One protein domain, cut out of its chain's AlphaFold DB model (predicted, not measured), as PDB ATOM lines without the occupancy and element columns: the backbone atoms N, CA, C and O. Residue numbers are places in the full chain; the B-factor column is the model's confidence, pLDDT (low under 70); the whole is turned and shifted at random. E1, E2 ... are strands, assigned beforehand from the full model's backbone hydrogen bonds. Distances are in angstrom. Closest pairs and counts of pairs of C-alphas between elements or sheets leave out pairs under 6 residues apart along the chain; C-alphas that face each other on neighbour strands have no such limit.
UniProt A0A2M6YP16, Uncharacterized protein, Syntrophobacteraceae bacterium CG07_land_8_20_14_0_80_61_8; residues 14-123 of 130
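This is residues 14 to 123 of the 130 residues of an uncharacterized protein of Syntrophobacteraceae bacterium CG07_land_8_20_14_0_80_61_8 (UniProt A0A2M6YP16). One six-stranded antiparallel sheet curls into an open half-barrel; its two edge strands, E1 and E2, come together near the tight link that joins them and spread apart toward the opposite end. The long loop of residues 49 to 68 lies toward that open end. The printed part has 110 residues with six named strands, E1 to E6 along the chain, and no named helix; the sheet's order is E1, E4, E5, E6, E3, E2. The class is all strand, though only 52 residues, under half, are in named elements. The whole is compact, with a radius of gyration of the C-alphas of 14.6 A, and spans 45 by 31 by 29 A.

The sheet is strongly twisted and curled by 178 degrees. E4, residues 89 to 98, E5, residues 104 to 110, and E6, residues 116 to 121, form a meander, each strand the antiparallel neighbour of the one before; N 95 and O 107 are 2.8 A apart, as are N 108 and O 117. E3, residues 69 to 77, pairs with E6, with N 75 and O 120 at 2.9 A, and E3 to E6 form a Greek key, a meander whose last strand is also the neighbour of the strand before it. E2, residues 41 to 48, forms a hairpin with E3, with N 44 and O 74 at 2.8 A. E1, residues 26 to 37, pairs with E4, with N 29 and O 94 at 2.8 A. The closest C-alphas of E1 and E2, Leu 36 and Ala 42, are 6.7 A apart.

E1 starts at C-alpha 26 (-44.420, -12.315, 1.062), bends by 88 degrees at residue 31 and measures 25.1 A. E4 measures 27.6 A, E3 24.3 A, E2 22.1 A, E5 19.7 A and E6 16.1 A, ending at C-alpha 121 (-37.342, -29.073, 3.241).

The C-alphas farthest apart, of Val 51 and Glu 82, are 45.6 A apart. The printed part has no cut; the links E2 to E3 and E3 to E4 are long. Residues 81 to 87 and residue 123 have pLDDT under 70.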
ATOM      1  N   LEU A  14     -47.085 -25.481  -9.859       90.56
ATOM      2  CA  LEU A  14     -47.682 -24.229  -9.393       90.56
ATOM      3  C   LEU A  14     -46.561 -23.265  -9.014       90.56
ATOM      4  O   LEU A  14     -45.738 -23.589  -8.157       90.56
ATOM      5  N   CYS A  15     -46.561 -22.072  -9.598       91.88
ATOM      6  CA  CYS A  15     -45.656 -21.016  -9.179       91.88
ATOM      7  C   CYS A  15     -46.107 -20.461  -7.821       91.88
ATOM      8  O   CYS A  15     -47.161 -19.838  -7.694       91.88
ATOM      9  N   VAL A  16     -45.303 -20.708  -6.787       91.19
ATOM     10  CA  VAL A  16     -45.494 -20.158  -5.432       91.19
ATOM     11  C   VAL A  16     -44.489 -19.059  -5.103       91.19
ATOM     12  O   VAL A  16     -44.701 -18.297  -4.163       91.19
ATOM     13  N   VAL A  17     -43.407 -18.964  -5.875       90.69
ATOM     14  CA  VAL A  17     -42.346 -17.966  -5.729       90.69
ATOM     15  C   VAL A  17     -42.031 -17.417  -7.116       90.69
ATOM     16  O   VAL A  17     -41.397 -18.118  -7.906       90.69
ATOM     17  N   PRO A  18     -42.489 -16.200  -7.443       89.44
ATOM     18  CA  PRO A  18     -42.176 -15.585  -8.721       89.44
ATOM     19  C   PRO A  18     -40.711 -15.140  -8.754       89.44
ATOM     20  O   PRO A  18     -40.078 -14.894  -7.721       89.44
ATOM     21  N   PHE A  19     -40.172 -14.997  -9.962       86.19
ATOM     22  CA  PHE A  19     -38.837 -14.443 -10.135       86.19
ATOM     23  C   PHE A  19     -38.782 -12.980  -9.669       86.19
ATOM     24  O   PHE A  19     -39.716 -12.210  -9.887       86.19
ATOM     25  N   GLY A  20     -37.665 -12.586  -9.051       83.44
ATOM     26  CA  GLY A  20     -37.460 -11.210  -8.589       83.44
ATOM     27  C   GLY A  20     -38.186 -10.860  -7.288       83.44
ATOM     28  O   GLY A  20     -38.361  -9.680  -7.002       83.44
ATOM     29  N   MET A  21     -38.604 -11.857  -6.501       86.06
ATOM     30  CA  MET A  21     -39.152 -11.631  -5.164       86.06
ATOM     31  C   MET A  21     -38.133 -10.895  -4.277       86.06
ATOM     32  O   MET A  21     -37.005 -11.356  -4.103       86.06
ATOM     33  N   GLU A  22     -38.530  -9.744  -3.733       86.56
ATOM     34  CA  GLU A  22     -37.657  -8.902  -2.909       86.56
ATOM     35  C   GLU A  22     -37.514  -9.464  -1.487       86.56
ATOM     36  O   GLU A  22     -38.451 -10.038  -0.924       86.56
ATOM     37  N   GLU A  23     -36.340  -9.289  -0.883       88.88
ATOM     38  CA  GLU A  23     -36.090  -9.671   0.511       88.88
ATOM     39  C   GLU A  23     -37.062  -8.951   1.456       88.88
ATOM     40  O   GLU A  23     -37.333  -7.760   1.316       88.88
ATOM     41  N   GLY A  24     -37.625  -9.686   2.414       88.56
ATOM     42  CA  GLY A  24     -38.675  -9.192   3.306       88.56
ATOM     43  C   GLY A  24     -40.092  -9.269   2.724       88.56
ATOM     44  O   GLY A  24     -41.046  -8.988   3.450       88.56
ATOM     45  N   SER A  25     -40.255  -9.680   1.462       90.50
ATOM     46  CA  SER A  25     -41.572  -9.803   0.828       90.50
ATOM     47  C   SER A  25     -42.261 -11.128   1.138       90.50
ATOM     48  O   SER A  25     -41.637 -12.153   1.431       90.50
ATOM     49  N   GLU A  26     -43.584 -11.122   1.013       93.25
ATOM     50  CA  GLU A  26     -44.420 -12.315   1.062       93.25
ATOM     51  C   GLU A  26     -45.400 -12.339  -0.108       93.25
ATOM     52  O   GLU A  26     -45.828 -11.299  -0.611       93.25
ATOM     53  N   VAL A  27     -45.755 -13.543  -0.538       93.44
ATOM     54  CA  VAL A  27     -46.686 -13.786  -1.632       93.44
ATOM     55  C   VAL A  27     -47.704 -14.822  -1.175       93.44
ATOM     56  O   VAL A  27     -47.357 -15.855  -0.603       93.44
ATOM     57  N   GLN A  28     -48.982 -14.536  -1.416       92.88
ATOM     58  CA  GLN A  28     -50.099 -15.368  -0.978       92.88
ATOM     59  C   GLN A  28     -50.868 -15.888  -2.193       92.88
ATOM     60  O   GLN A  28     -51.506 -15.120  -2.912       92.88
ATOM     61  N   VAL A  29     -50.861 -17.203  -2.401       92.81
ATOM     62  CA  VAL A  29     -51.541 -17.863  -3.522       92.81
ATOM     63  C   VAL A  29     -52.965 -18.244  -3.114       92.81
ATOM     64  O   VAL A  29     -53.302 -19.412  -2.950       92.81
ATOM     65  N   ARG A  30     -53.817 -17.234  -2.898       89.69
ATOM     66  CA  ARG A  30     -55.201 -17.420  -2.400       89.69
ATOM     67  C   ARG A  30     -56.194 -17.877  -3.466       89.69
ATOM     68  O   ARG A  30     -57.311 -18.266  -3.150       89.69
ATOM     69  N   GLU A  31     -55.795 -17.808  -4.729       87.00
ATOM     70  CA  GLU A  31     -56.580 -18.266  -5.876       87.00
ATOM     71  C   GLU A  31     -56.675 -19.794  -5.979       87.00
ATOM     72  O   GLU A  31     -57.495 -20.313  -6.741       87.00
ATOM     73  N   ARG A  32     -55.857 -20.522  -5.209       85.50
ATOM     74  CA  ARG A  32     -55.853 -21.983  -5.181       85.50
ATOM     75  C   ARG A  32     -55.896 -22.508  -3.762       85.50
ATOM     76  O   ARG A  32     -55.149 -22.071  -2.892       85.50
ATOM     77  N   GLU A  33     -56.765 -23.488  -3.574       89.12
ATOM     78  CA  GLU A  33     -56.993 -24.138  -2.295       89.12
ATOM     79  C   GLU A  33     -56.631 -25.622  -2.401       89.12
ATOM     80  O   GLU A  33     -56.959 -26.295  -3.382       89.12
ATOM     81  N   PHE A  34     -55.958 -26.123  -1.375       88.75
ATOM     82  CA  PHE A  34     -55.520 -27.503  -1.213       88.75
ATOM     83  C   PHE A  34     -56.153 -28.085   0.044       88.75
ATOM     84  O   PHE A  34     -56.426 -27.350   0.984       88.75
ATOM     85  N   ALA A  35     -56.366 -29.395   0.092       88.94
ATOM     86  CA  ALA A  35     -56.850 -30.056   1.299       88.94
ATOM     87  C   ALA A  35     -55.685 -30.763   2.005       88.94
ATOM     88  O   ALA A  35     -55.157 -31.737   1.470       88.94
ATOM     89  N   LEU A  36     -55.297 -30.294   3.195       88.88
ATOM     90  CA  LEU A  36     -54.378 -31.029   4.071       88.88
ATOM     91  C   LEU A  36     -55.176 -32.016   4.911       88.88
ATOM     92  O   LEU A  36     -56.102 -31.633   5.622       88.88
ATOM     93  N   VAL A  37     -54.816 -33.292   4.834       87.38
ATOM     94  CA  VAL A  37     -55.479 -34.344   5.604       87.38
ATOM     95  C   VAL A  37     -54.912 -34.361   7.020       87.38
ATOM     96  O   VAL A  37     -53.708 -34.502   7.225       87.38
ATOM     97  N   VAL A  38     -55.790 -34.218   8.013       87.19
ATOM     98  CA  VAL A  38     -55.407 -34.261   9.430       87.19
ATOM     99  C   VAL A  38     -54.829 -35.633   9.782       87.19
ATOM    100  O   VAL A  38     -55.459 -36.661   9.535       87.19
ATOM    101  N   GLY A  39     -53.655 -35.643  10.412       84.50
ATOM    102  CA  GLY A  39     -52.942 -36.855  10.814       84.50
ATOM    103  C   GLY A  39     -52.080 -37.485   9.718       84.50
ATOM    104  O   GLY A  39     -51.372 -38.448  10.007       84.50
ATOM    105  N   GLU A  40     -52.088 -36.943   8.497       85.19
ATOM    106  CA  GLU A  40     -51.254 -37.409   7.387       85.19
ATOM    107  C   GLU A  40     -50.197 -36.356   7.023       85.19
ATOM    108  O   GLU A  40     -50.452 -35.150   7.047       85.19
ATOM    109  N   SER A  41     -48.981 -36.809   6.710       86.19
ATOM    110  CA  SER A  41     -47.929 -35.918   6.216       86.19
ATOM    111  C   SER A  41     -48.162 -35.611   4.742       86.19
ATOM    112  O   SER A  41     -48.159 -36.509   3.901       86.19
ATOM    113  N   ALA A  42     -48.324 -34.331   4.427       88.50
ATOM    114  CA  ALA A  42     -48.414 -33.846   3.064       88.50
ATOM    115  C   ALA A  42     -47.003 -33.610   2.515       88.50
ATOM    116  O   ALA A  42     -46.214 -32.880   3.116       88.50
ATOM    117  N   VAL A  43     -46.691 -34.226   1.375       88.75
ATOM    118  CA  VAL A  43     -45.392 -34.105   0.701       88.75
ATOM    119  C   VAL A  43     -45.585 -33.427  -0.649       88.75
ATOM    120  O   VAL A  43     -46.410 -33.851  -1.456       88.75
ATOM    121  N   PHE A  44     -44.792 -32.392  -0.900       88.19
ATOM    122  CA  PHE A  44     -44.821 -31.580  -2.107       88.19
ATOM    123  C   PHE A  44     -43.437 -31.585  -2.764       88.19
ATOM    124  O   PHE A  44     -42.463 -31.179  -2.129       88.19
ATOM    125  N   PRO A  45     -43.318 -32.002  -4.033       88.44
ATOM    126  CA  PRO A  45     -42.118 -31.751  -4.818       88.44
ATOM    127  C   PRO A  45     -41.828 -30.251  -4.905       88.44
ATOM    128  O   PRO A  45     -42.694 -29.468  -5.299       88.44
ATOM    129  N   LEU A  46     -40.610 -29.851  -4.550       88.44
ATOM    130  CA  LEU A  46     -40.115 -28.514  -4.823       88.44
ATOM    131  C   LEU A  46     -39.540 -28.499  -6.232       88.44
ATOM    132  O   LEU A  46     -38.536 -29.151  -6.524       88.44
ATOM    133  N   LEU A  47     -40.192 -27.725  -7.085       89.19
ATOM    134  CA  LEU A  47     -39.839 -27.560  -8.481       89.19
ATOM    135  C   LEU A  47     -39.177 -26.192  -8.678       89.19
ATOM    136  O   LEU A  47     -39.645 -25.202  -8.113       89.19
ATOM    137  N   ALA A  48     -38.117 -26.125  -9.482       87.88
ATOM    138  CA  ALA A  48     -37.443 -24.873  -9.819       87.88
ATOM    139  C   ALA A  48     -37.164 -24.776 -11.322       87.88
ATOM    140  O   ALA A  48     -36.981 -25.780 -12.008       87.88
ATOM    141  N   SER A  49     -37.122 -23.544 -11.830       88.06
ATOM    142  CA  SER A  49     -36.737 -23.234 -13.205       88.06
ATOM    143  C   SER A  49     -35.800 -22.036 -13.223       88.06
ATOM    144  O   SER A  49     -36.008 -21.065 -12.497       88.06
ATOM    145  N   THR A  50     -34.779 -22.085 -14.076       81.69
ATOM    146  CA  THR A  50     -33.852 -20.964 -14.310       81.69
ATOM    147  C   THR A  50     -34.187 -20.172 -15.574       81.69
ATOM    148  O   THR A  50     -33.692 -19.062 -15.761       81.69
ATOM    149  N   VAL A  51     -35.044 -20.719 -16.441       84.75
ATOM    150  CA  VAL A  51     -35.415 -20.113 -17.729       84.75
ATOM    151  C   VAL A  51     -36.768 -19.408 -17.672       84.75
ATOM    152  O   VAL A  51     -36.995 -18.451 -18.414       84.75
ATOM    153  N   ARG A  52     -37.651 -19.819 -16.754       81.81
ATOM    154  CA  ARG A  52     -38.991 -19.246 -16.610       81.81
ATOM    155  C   ARG A  52     -39.034 -18.126 -15.569       81.81
ATOM    156  O   ARG A  52     -39.330 -18.334 -14.402       81.81
ATOM    157  N   GLN A  53     -38.736 -16.910 -16.020       82.81
ATOM    158  CA  GLN A  53     -38.704 -15.711 -15.165       82.81
ATOM    159  C   GLN A  53     -39.995 -14.874 -15.221       82.81
ATOM    160  O   GLN A  53     -40.105 -13.871 -14.525       82.81
ATOM    161  N   ALA A  54     -40.952 -15.245 -16.075       83.44
ATOM    162  CA  ALA A  54     -42.193 -14.493 -16.268       83.44
ATOM    163  C   ALA A  54     -43.376 -15.038 -15.452       83.44
ATOM    164  O   ALA A  54     -44.378 -14.330 -15.318       83.44
ATOM    165  N   ASP A  55     -43.260 -16.260 -14.916       85.19
ATOM    166  CA  ASP A  55     -44.371 -16.920 -14.236       85.19
ATOM    167  C   ASP A  55     -44.773 -16.136 -12.977       85.19
ATOM    168  O   ASP A  55     -43.932 -15.751 -12.156       85.19
ATOM    169  N   GLN A  56     -46.074 -15.885 -12.839       87.50
ATOM    170  CA  GLN A  56     -46.638 -15.171 -11.694       87.50
ATOM    171  C   GLN A  56     -47.078 -16.145 -10.602       87.50
ATOM    172  O   GLN A  56     -47.431 -17.293 -10.866       87.50
ATOM    173  N   ALA A  57     -47.115 -15.680  -9.357       89.31
ATOM    174  CA  ALA A  57     -47.614 -16.497  -8.259       89.31
ATOM    175  C   ALA A  57     -49.079 -16.906  -8.483       89.31
ATOM    176  O   ALA A  57     -49.913 -16.054  -8.776       89.31
ATOM    177  N   GLY A  58     -49.387 -18.197  -8.330       88.94
ATOM    178  CA  GLY A  58     -50.697 -18.773  -8.665       88.94
ATOM    179  C   GLY A  58     -50.775 -19.425 -10.045       88.94
ATOM    180  O   GLY A  58     -51.612 -20.308 -10.275       88.94
ATOM    181  N   GLU A  59     -49.840 -19.085 -10.933       90.25
ATOM    182  CA  GLU A  59     -49.799 -19.634 -12.279       90.25
ATOM    183  C   GLU A  59     -49.494 -21.132 -12.265       90.25
ATOM    184  O   GLU A  59     -48.583 -21.605 -11.578       90.25
ATOM    185  N   VAL A  60     -50.282 -21.887 -13.031       88.94
ATOM    186  CA  VAL A  60     -50.112 -23.331 -13.175       88.94
ATOM    187  C   VAL A  60     -49.569 -23.663 -14.544       88.94
ATOM    188  O   VAL A  60     -50.136 -23.277 -15.562       88.94
ATOM    189  N   VAL A  61     -48.499 -24.446 -14.539       87.00
ATOM    190  CA  VAL A  61     -47.842 -24.952 -15.733       87.00
ATOM    191  C   VAL A  61     -48.223 -26.422 -15.889       87.00
ATOM    192  O   VAL A  61     -47.812 -27.279 -15.103       87.00
ATOM    193  N   ASP A  62     -49.069 -26.702 -16.881       82.81
ATOM    194  CA  ASP A  62     -49.549 -28.055 -17.183       82.81
ATOM    195  C   ASP A  62     -48.472 -28.940 -17.834       82.81
ATOM    196  O   ASP A  62     -48.409 -30.127 -17.530       82.81
ATOM    197  N   ASP A  63     -47.631 -28.372 -18.705       80.94
ATOM    198  CA  ASP A  63     -46.491 -29.052 -19.332       80.94
ATOM    199  C   ASP A  63     -45.208 -28.306 -18.975       80.94
ATOM    200  O   ASP A  63     -44.911 -27.238 -19.506       80.94
ATOM    201  N   TRP A  64     -44.491 -28.846 -17.997       81.81
ATOM    202  CA  TRP A  64     -43.245 -28.277 -17.487       81.81
ATOM    203  C   TRP A  64     -42.013 -29.106 -17.878       81.81
ATOM    204  O   TRP A  64     -40.893 -28.806 -17.460       81.81
ATOM    205  N   SER A  65     -42.224 -30.142 -18.693       75.12
ATOM    206  CA  SER A  65     -41.212 -31.077 -19.171       75.12
ATOM    207  C   SER A  65     -40.041 -30.340 -19.836       75.12
ATOM    208  O   SER A  65     -40.188 -29.777 -20.915       75.12
ATOM    209  N   GLY A  66     -38.860 -30.383 -19.214       78.75
ATOM    210  CA  GLY A  66     -37.614 -29.839 -19.771       78.75
ATOM    211  C   GLY A  66     -37.245 -28.424 -19.316       78.75
ATOM    212  O   GLY A  66     -36.062 -28.101 -19.337       78.75
ATOM    213  N   ASP A  67     -38.207 -27.619 -18.855       84.06
ATOM    214  CA  ASP A  67     -37.953 -26.255 -18.355       84.06
ATOM    215  C   ASP A  67     -37.945 -26.164 -16.823       84.06
ATOM    216  O   ASP A  67     -37.419 -25.197 -16.266       84.06
ATOM    217  N   ILE A  68     -38.562 -27.129 -16.140       86.50
ATOM    218  CA  ILE A  68     -38.673 -27.181 -14.681       86.50
ATOM    219  C   ILE A  68     -38.146 -28.534 -14.190       86.50
ATOM    220  O   ILE A  68     -38.431 -29.575 -14.784       86.50
ATOM    221  N   GLU A  69     -37.394 -28.522 -13.094       87.44
ATOM    222  CA  GLU A  69     -36.816 -29.716 -12.476       87.44
ATOM    223  C   GLU A  69     -37.193 -29.826 -10.991       87.44
ATOM    224  O   GLU A  69     -37.354 -28.819 -10.298       87.44
ATOM    225  N   GLU A  70     -37.358 -31.060 -10.498       87.69
ATOM    226  CA  GLU A  70     -37.517 -31.340  -9.065       87.69
ATOM    227  C   GLU A  70     -36.155 -31.190  -8.389       87.69
ATOM    228  O   GLU A  70     -35.251 -31.991  -8.615       87.69
ATOM    229  N   VAL A  71     -36.013 -30.152  -7.565       87.44
ATOM    230  CA  VAL A  71     -34.761 -29.854  -6.854       87.44
ATOM    231  C   VAL A  71     -34.760 -30.394  -5.431       87.44
ATOM    232  O   VAL A  71     -33.702 -30.664  -4.870       87.44
ATOM    233  N   ASN A  72     -35.938 -30.516  -4.814       87.81
ATOM    234  CA  ASN A  72     -36.083 -31.043  -3.463       87.81
ATOM    235  C   ASN A  72     -37.526 -31.512  -3.219       87.81
ATOM    236  O   ASN A  72     -38.381 -31.436  -4.100       87.81
ATOM    237  N   ARG A  73     -37.826 -31.957  -2.002       88.94
ATOM    238  CA  ARG A  73     -39.183 -32.185  -1.514       88.94
ATOM    239  C   ARG A  73     -39.399 -31.400  -0.239       88.94
ATOM    240  O   ARG A  73     -38.470 -31.150   0.519       88.94
ATOM    241  N   MET A  74     -40.635 -30.995  -0.028       90.31
ATOM    242  CA  MET A  74     -41.065 -30.341   1.191       90.31
ATOM    243  C   MET A  74     -42.153 -31.175   1.831       90.31
ATOM    244  O   MET A  74     -43.049 -31.660   1.140       90.31
ATOM    245  N   GLU A  75     -42.091 -31.328   3.143       91.19
ATOM    246  CA  GLU A  75     -43.120 -32.006   3.911       91.19
ATOM    247  C   GLU A  75     -43.730 -31.069   4.948       91.19
ATOM    248  O   GLU A  75     -43.100 -30.134   5.445       91.19
ATOM    249  N   THR A  76     -44.994 -31.305   5.259       91.31
ATOM    250  CA  THR A  76     -45.649 -30.699   6.410       91.31
ATOM    251  C   THR A  76     -46.646 -31.687   6.989       91.31
ATOM    252  O   THR A  76     -47.232 -32.496   6.266       91.31
ATOM    253  N   ASN A  77     -46.831 -31.654   8.304       87.56
ATOM    254  CA  ASN A  77     -47.776 -32.522   8.989       87.56
ATOM    255  C   ASN A  77     -48.806 -31.675   9.725       87.56
ATOM    256  O   ASN A  77     -48.458 -30.758  10.470       87.56
ATOM    257  N   LEU A  78     -50.073 -32.025   9.524       86.06
ATOM    258  CA  LEU A  78     -51.177 -31.457  10.271       86.06
ATOM    259  C   LEU A  78     -51.493 -32.368  11.466       86.06
ATOM    260  O   LEU A  78     -52.145 -33.401  11.269       86.06
ATOM    261  N   PRO A  79     -51.060 -32.032  12.696       79.31
ATOM    262  CA  PRO A  79     -51.332 -32.877  13.847       79.31
ATOM    263  C   PRO A  79     -52.837 -32.938  14.121       79.31
ATOM    264  O   PRO A  79     -53.546 -31.934  14.045       79.31
ATOM    265  N   ALA A  80     -53.324 -34.122  14.490       73.25
ATOM    266  CA  ALA A  80     -54.693 -34.281  14.957       73.25
ATOM    267  C   ALA A  80     -54.865 -33.559  16.304       73.25
ATOM    268  O   ALA A  80     -54.373 -34.023  17.331       73.25
ATOM    269  N   SER A  81     -55.543 -32.414  16.292       68.75
ATOM    270  CA  SER A  81     -55.945 -31.675  17.491       68.75
ATOM    271  C   SER A  81     -57.431 -31.901  17.783       68.75
ATOM    272  O   SER A  81     -58.190 -32.291  16.896       68.75
ATOM    273  N   GLU A  82     -57.878 -31.630  19.012       59.78
ATOM    274  CA  GLU A  82     -59.304 -31.720  19.381       59.78
ATOM    275  C   GLU A  82     -60.191 -30.800  18.519       59.78
ATOM    276  O   GLU A  82     -61.347 -31.120  18.259       59.78
ATOM    277  N   GLN A  83     -59.629 -29.693  18.018       63.00
ATOM    278  CA  GLN A  83     -60.291 -28.741  17.116       63.00
ATOM    279  C   GLN A  83     -60.418 -29.256  15.674       63.00
ATOM    280  O   GLN A  83     -61.332 -28.852  14.961       63.00
ATOM    281  N   LEU A  84     -59.527 -30.158  15.254       64.94
ATOM    282  CA  LEU A  84     -59.465 -30.735  13.906       64.94
ATOM    283  C   LEU A  84     -59.851 -32.227  13.893       64.94
ATOM    284  O   LEU A  84     -59.613 -32.946  12.918       64.94
ATOM    285  N   ALA A  85     -60.441 -32.708  14.989       52.50
ATOM    286  CA  ALA A  85     -60.805 -34.101  15.183       52.50
ATOM    287  C   ALA A  85     -61.896 -34.520  14.181       52.50
ATOM    288  O   ALA A  85     -63.038 -34.074  14.254       52.50
ATOM    289  N   GLY A  86     -61.536 -35.404  13.246       55.91
ATOM    290  CA  GLY A  86     -62.486 -35.994  12.296       55.91
ATOM    291  C   GLY A  86     -61.890 -36.545  10.999       55.91
ATOM    292  O   GLY A  86     -62.642 -37.032  10.158       55.91
ATOM    293  N   GLY A  87     -60.563 -36.494  10.806       58.56
ATOM    294  CA  GLY A  87     -59.935 -36.967   9.561       58.56
ATOM    295  C   GLY A  87     -60.390 -36.167   8.335       58.56
ATOM    296  O   GLY A  87     -60.412 -36.677   7.217       58.56
ATOM    297  N   HIS A  88     -60.824 -34.927   8.558       72.44
ATOM    298  CA  HIS A  88     -61.306 -34.038   7.515       72.44
ATOM    299  C   HIS A  88     -60.123 -33.357   6.818       72.44
ATOM    300  O   HIS A  88     -59.103 -33.069   7.442       72.44
ATOM    301  N   GLY A  89     -60.259 -33.104   5.517       82.62
ATOM    302  CA  GLY A  89     -59.309 -32.270   4.787       82.62
ATOM    303  C   GLY A  89     -59.509 -30.804   5.162       82.62
ATOM    304  O   GLY A  89     -60.603 -30.272   4.963       82.62
ATOM    305  N   VAL A  90     -58.475 -30.155   5.690       87.50
ATOM    306  CA  VAL A  90     -58.478 -28.717   5.976       87.50
ATOM    307  C   VAL A  90     -58.140 -27.960   4.693       87.50
ATOM    308  O   VAL A  90     -57.064 -28.191   4.135       87.50
ATOM    309  N   PRO A  91     -59.023 -27.071   4.200       90.19
ATOM    310  CA  PRO A  91     -58.712 -26.229   3.058       90.19
ATOM    311  C   PRO A  91     -57.641 -25.206   3.447       90.19
ATOM    312  O   PRO A  91     -57.828 -24.413   4.374       90.19
ATOM    313  N   VAL A  92     -56.528 -25.213   2.725       92.25
ATOM    314  CA  VAL A  92     -55.407 -24.291   2.888       92.25
ATOM    315  C   VAL A  92     -55.059 -23.627   1.565       92.25
ATOM    316  O   VAL A  92     -55.291 -24.184   0.496       92.25
ATOM    317  N   TRP A  93     -54.417 -22.476   1.634       93.25
ATOM    318  CA  TRP A  93     -53.719 -21.849   0.517       93.25
ATOM    319  C   TRP A  93     -52.216 -21.802   0.820       93.25
ATOM    320  O   TRP A  93     -51.793 -22.040   1.953       93.25
ATOM    321  N   LEU A  94     -51.396 -21.549  -0.199       93.44
ATOM    322  CA  LEU A  94     -49.941 -21.502  -0.042       93.44
ATOM    323  C   LEU A  94     -49.458 -20.064   0.117       93.44
ATOM    324  O   LEU A  94     -49.854 -19.174  -0.636       93.44
ATOM    325  N   GLN A  95     -48.570 -19.855   1.078       93.88
ATOM    326  CA  GLN A  95     -47.850 -18.610   1.283       93.88
ATOM    327  C   GLN A  95     -46.362 -18.863   1.113       93.88
ATOM    328  O   GLN A  95     -45.823 -19.791   1.714       93.88
ATOM    329  N   SER A  96     -45.688 -18.011   0.357       93.44
ATOM    330  CA  SER A  96     -44.235 -17.939   0.360       93.44
ATOM    331  C   SER A  96     -43.780 -16.644   1.019       93.44
ATOM    332  O   SER A  96     -44.437 -15.604   0.941       93.44
ATOM    333  N   ARG A  97     -42.650 -16.709   1.712       93.25
ATOM    334  CA  ARG A  97     -42.003 -15.564   2.339       93.25
ATOM    335  C   ARG A  97     -40.522 -15.625   2.043       93.25
ATOM    336  O   ARG A  97     -39.871 -16.621   2.351       93.25
ATOM    337  N   TYR A  98     -39.989 -14.547   1.491       91.94
ATOM    338  CA  TYR A  98     -38.560 -14.391   1.312       91.94
ATOM    339  C   TYR A  98     -38.045 -13.496   2.430       91.94
ATOM    340  O   TYR A  98     -38.428 -12.338   2.558       91.94
ATOM    341  N   THR A  99     -37.268 -14.075   3.335       89.00
ATOM    342  CA  THR A  99     -36.802 -13.380   4.538       89.00
ATOM    343  C   THR A  99     -35.629 -12.451   4.224       89.00
ATOM    344  O   THR A  99     -34.903 -12.660   3.260       89.00
ATOM    345  N   GLU A 100     -35.403 -11.456   5.084       90.12
ATOM    346  CA  GLU A 100     -34.275 -10.506   4.989       90.12
ATOM    347  C   GLU A 100     -32.892 -11.161   5.160       90.12
ATOM    348  O   GLU A 100     -31.864 -10.523   4.975       90.12
ATOM    349  N   VAL A 101     -32.857 -12.436   5.556       88.31
ATOM    350  CA  VAL A 101     -31.632 -13.237   5.676       88.31
ATOM    351  C   VAL A 101     -31.420 -14.148   4.460       88.31
ATOM    352  O   VAL A 101     -30.640 -15.096   4.529       88.31
ATOM    353  N   GLY A 102     -32.144 -13.908   3.361       83.75
ATOM    354  CA  GLY A 102     -32.027 -14.672   2.119       83.75
ATOM    355  C   GLY A 102     -32.578 -16.098   2.201       83.75
ATOM    356  O   GLY A 102     -32.164 -16.967   1.440       83.75
ATOM    357  N   THR A 103     -33.488 -16.376   3.141       87.56
ATOM    358  CA  THR A 103     -34.128 -17.696   3.270       87.56
ATOM    359  C   THR A 103     -35.552 -17.657   2.736       87.56
ATOM    360  O   THR A 103     -36.349 -16.812   3.155       87.56
ATOM    361  N   LEU A 104     -35.877 -18.594   1.843       88.12
ATOM    362  CA  LEU A 104     -37.232 -18.822   1.363       88.12
ATOM    363  C   LEU A 104     -37.980 -19.752   2.321       88.12
ATOM    364  O   LEU A 104     -37.535 -20.861   2.612       88.12
ATOM    365  N   GLU A 105     -39.141 -19.306   2.774       91.75
ATOM    366  CA  GLU A 105     -40.043 -20.072   3.620       91.75
ATOM    367  C   GLU A 105     -41.381 -20.269   2.912       91.75
ATOM    368  O   GLU A 105     -41.916 -19.342   2.304       91.75
ATOM    369  N   LEU A 106     -41.936 -21.472   3.016       92.25
ATOM    370  CA  LEU A 106     -43.235 -21.825   2.457       92.25
ATOM    371  C   LEU A 106     -44.162 -22.282   3.581       92.25
ATOM    372  O   LEU A 106     -43.733 -22.948   4.523       92.25
ATOM    373  N   TYR A 107     -45.433 -21.910   3.489       93.19
ATOM    374  CA  TYR A 107     -46.441 -22.199   4.499       93.19
ATOM    375  C   TYR A 107     -47.755 -22.620   3.844       93.19
ATOM    376  O   TYR A 107     -48.191 -22.030   2.857       93.19
ATOM    377  N   CYS A 108     -48.413 -23.608   4.436       93.00
ATOM    378  CA  CYS A 108     -49.820 -23.910   4.221       93.00
ATOM    379  C   CYS A 108     -50.634 -23.115   5.241       93.00
ATOM    380  O   CYS A 108     -50.456 -23.313   6.439       93.00
ATOM    381  N   VAL A 109     -51.514 -22.227   4.794       92.62
ATOM    382  CA  VAL A 109     -52.319 -21.379   5.682       92.62
ATOM    383  C   VAL A 109     -53.782 -21.768   5.564       92.62
ATOM    384  O   VAL A 109     -54.311 -21.849   4.456       92.62
ATOM    385  N   ALA A 110     -54.437 -22.026   6.695       91.19
ATOM    386  CA  ALA A 110     -55.845 -22.388   6.729       91.19
ATOM    387  C   ALA A 110     -56.716 -21.299   6.081       91.19
ATOM    388  O   ALA A 110     -56.487 -20.098   6.233       91.19
ATOM    389  N   ARG A 111     -57.750 -21.719   5.348       88.19
ATOM    390  CA  ARG A 111     -58.730 -20.798   4.758       88.19
ATOM    391  C   ARG A 111     -59.596 -20.125   5.829       88.19
ATOM    392  O   ARG A 111     -59.882 -18.937   5.710       88.19
ATOM    393  N   ASP A 112     -60.027 -20.891   6.831       80.94
ATOM    394  CA  ASP A 112     -61.064 -20.500   7.802       80.94
ATOM    395  C   ASP A 112     -60.511 -20.260   9.224       80.94
ATOM    396  O   ASP A 112     -61.253 -20.267  10.202       80.94
ATOM    397  N   GLY A 113     -59.198 -20.045   9.369       75.00
ATOM    398  CA  GLY A 113     -58.559 -19.885  10.676       75.00
ATOM    399  C   GLY A 113     -57.230 -19.134  10.628       75.00
ATOM    400  O   GLY A 113     -56.781 -18.711   9.566       75.00
ATOM    401  N   ASP A 114     -56.606 -18.985  11.797       80.50
ATOM    402  CA  ASP A 114     -55.267 -18.382  11.962       80.50
ATOM    403  C   ASP A 114     -54.144 -19.440  11.920       80.50
ATOM    404  O   ASP A 114     -52.962 -19.159  12.112       80.50
ATOM    405  N   GLU A 115     -54.516 -20.698  11.689       87.00
ATOM    406  CA  GLU A 115     -53.578 -21.808  11.663       87.00
ATOM    407  C   GLU A 115     -52.738 -21.779  10.384       87.00
ATOM    408  O   GLU A 115     -53.244 -21.625   9.268       87.00
ATOM    409  N   ARG A 116     -51.428 -21.963  10.551       90.75
ATOM    410  CA  ARG A 116     -50.490 -22.132   9.447       90.75
ATOM    411  C   ARG A 116     -49.443 -23.179   9.786       90.75
ATOM    412  O   ARG A 116     -48.954 -23.238  10.914       90.75
ATOM    413  N   TRP A 117     -49.053 -23.943   8.780       92.06
ATOM    414  CA  TRP A 117     -48.071 -25.011   8.884       92.06
ATOM    415  C   TRP A 117     -46.920 -24.715   7.944       92.06
ATOM    416  O   TRP A 117     -47.128 -24.463   6.758       92.06
ATOM    417  N   LYS A 118     -45.700 -24.694   8.478       92.69
ATOM    418  CA  LYS A 118     -44.505 -24.485   7.666       92.69
ATOM    419  C   LYS A 118     -44.225 -25.749   6.853       92.69
ATOM    420  O   LYS A 118     -44.335 -26.859   7.372       92.69
ATOM    421  N   LEU A 119     -43.891 -25.559   5.584       91.75
ATOM    422  CA  LEU A 119     -43.334 -26.587   4.719       91.75
ATOM    423  C   LEU A 119     -41.835 -26.659   4.994       91.75
ATOM    424  O   LEU A 119     -41.113 -25.674   4.824       91.75
ATOM    425  N   GLU A 120     -41.383 -27.812   5.465       90.06
ATOM    426  CA  GLU A 120     -39.986 -28.057   5.795       90.06
ATOM    427  C   GLU A 120     -39.316 -28.821   4.657       90.06
ATOM    428  O   GLU A 120     -39.879 -29.773   4.119       90.06
ATOM    429  N   PHE A 121     -38.118 -28.388   4.268       85.44
ATOM    430  CA  PHE A 121     -37.342 -29.073   3.241       85.44
ATOM    431  C   PHE A 121     -36.889 -30.438   3.757       85.44
ATOM    432  O   PHE A 121     -36.272 -30.539   4.821       85.44
ATOM    433  N   ASP A 122     -37.133 -31.479   2.970       78.75
ATOM    434  CA  ASP A 122     -36.612 -32.810   3.233       78.75
ATOM    435  C   ASP A 122     -35.114 -32.840   2.900       78.75
ATOM    436  O   ASP A 122     -34.686 -33.075   1.773       78.75
ATOM    437  N   LEU A 123     -34.268 -32.589   3.900       69.25
ATOM    438  CA  LEU A 123     -32.809 -32.588   3.727       69.25
ATOM    439  C   LEU A 123     -32.226 -33.990   3.458       69.25
ATOM    440  O   LEU A 123     -31.022 -34.130   3.246       69.25
TER     441      LEU A 123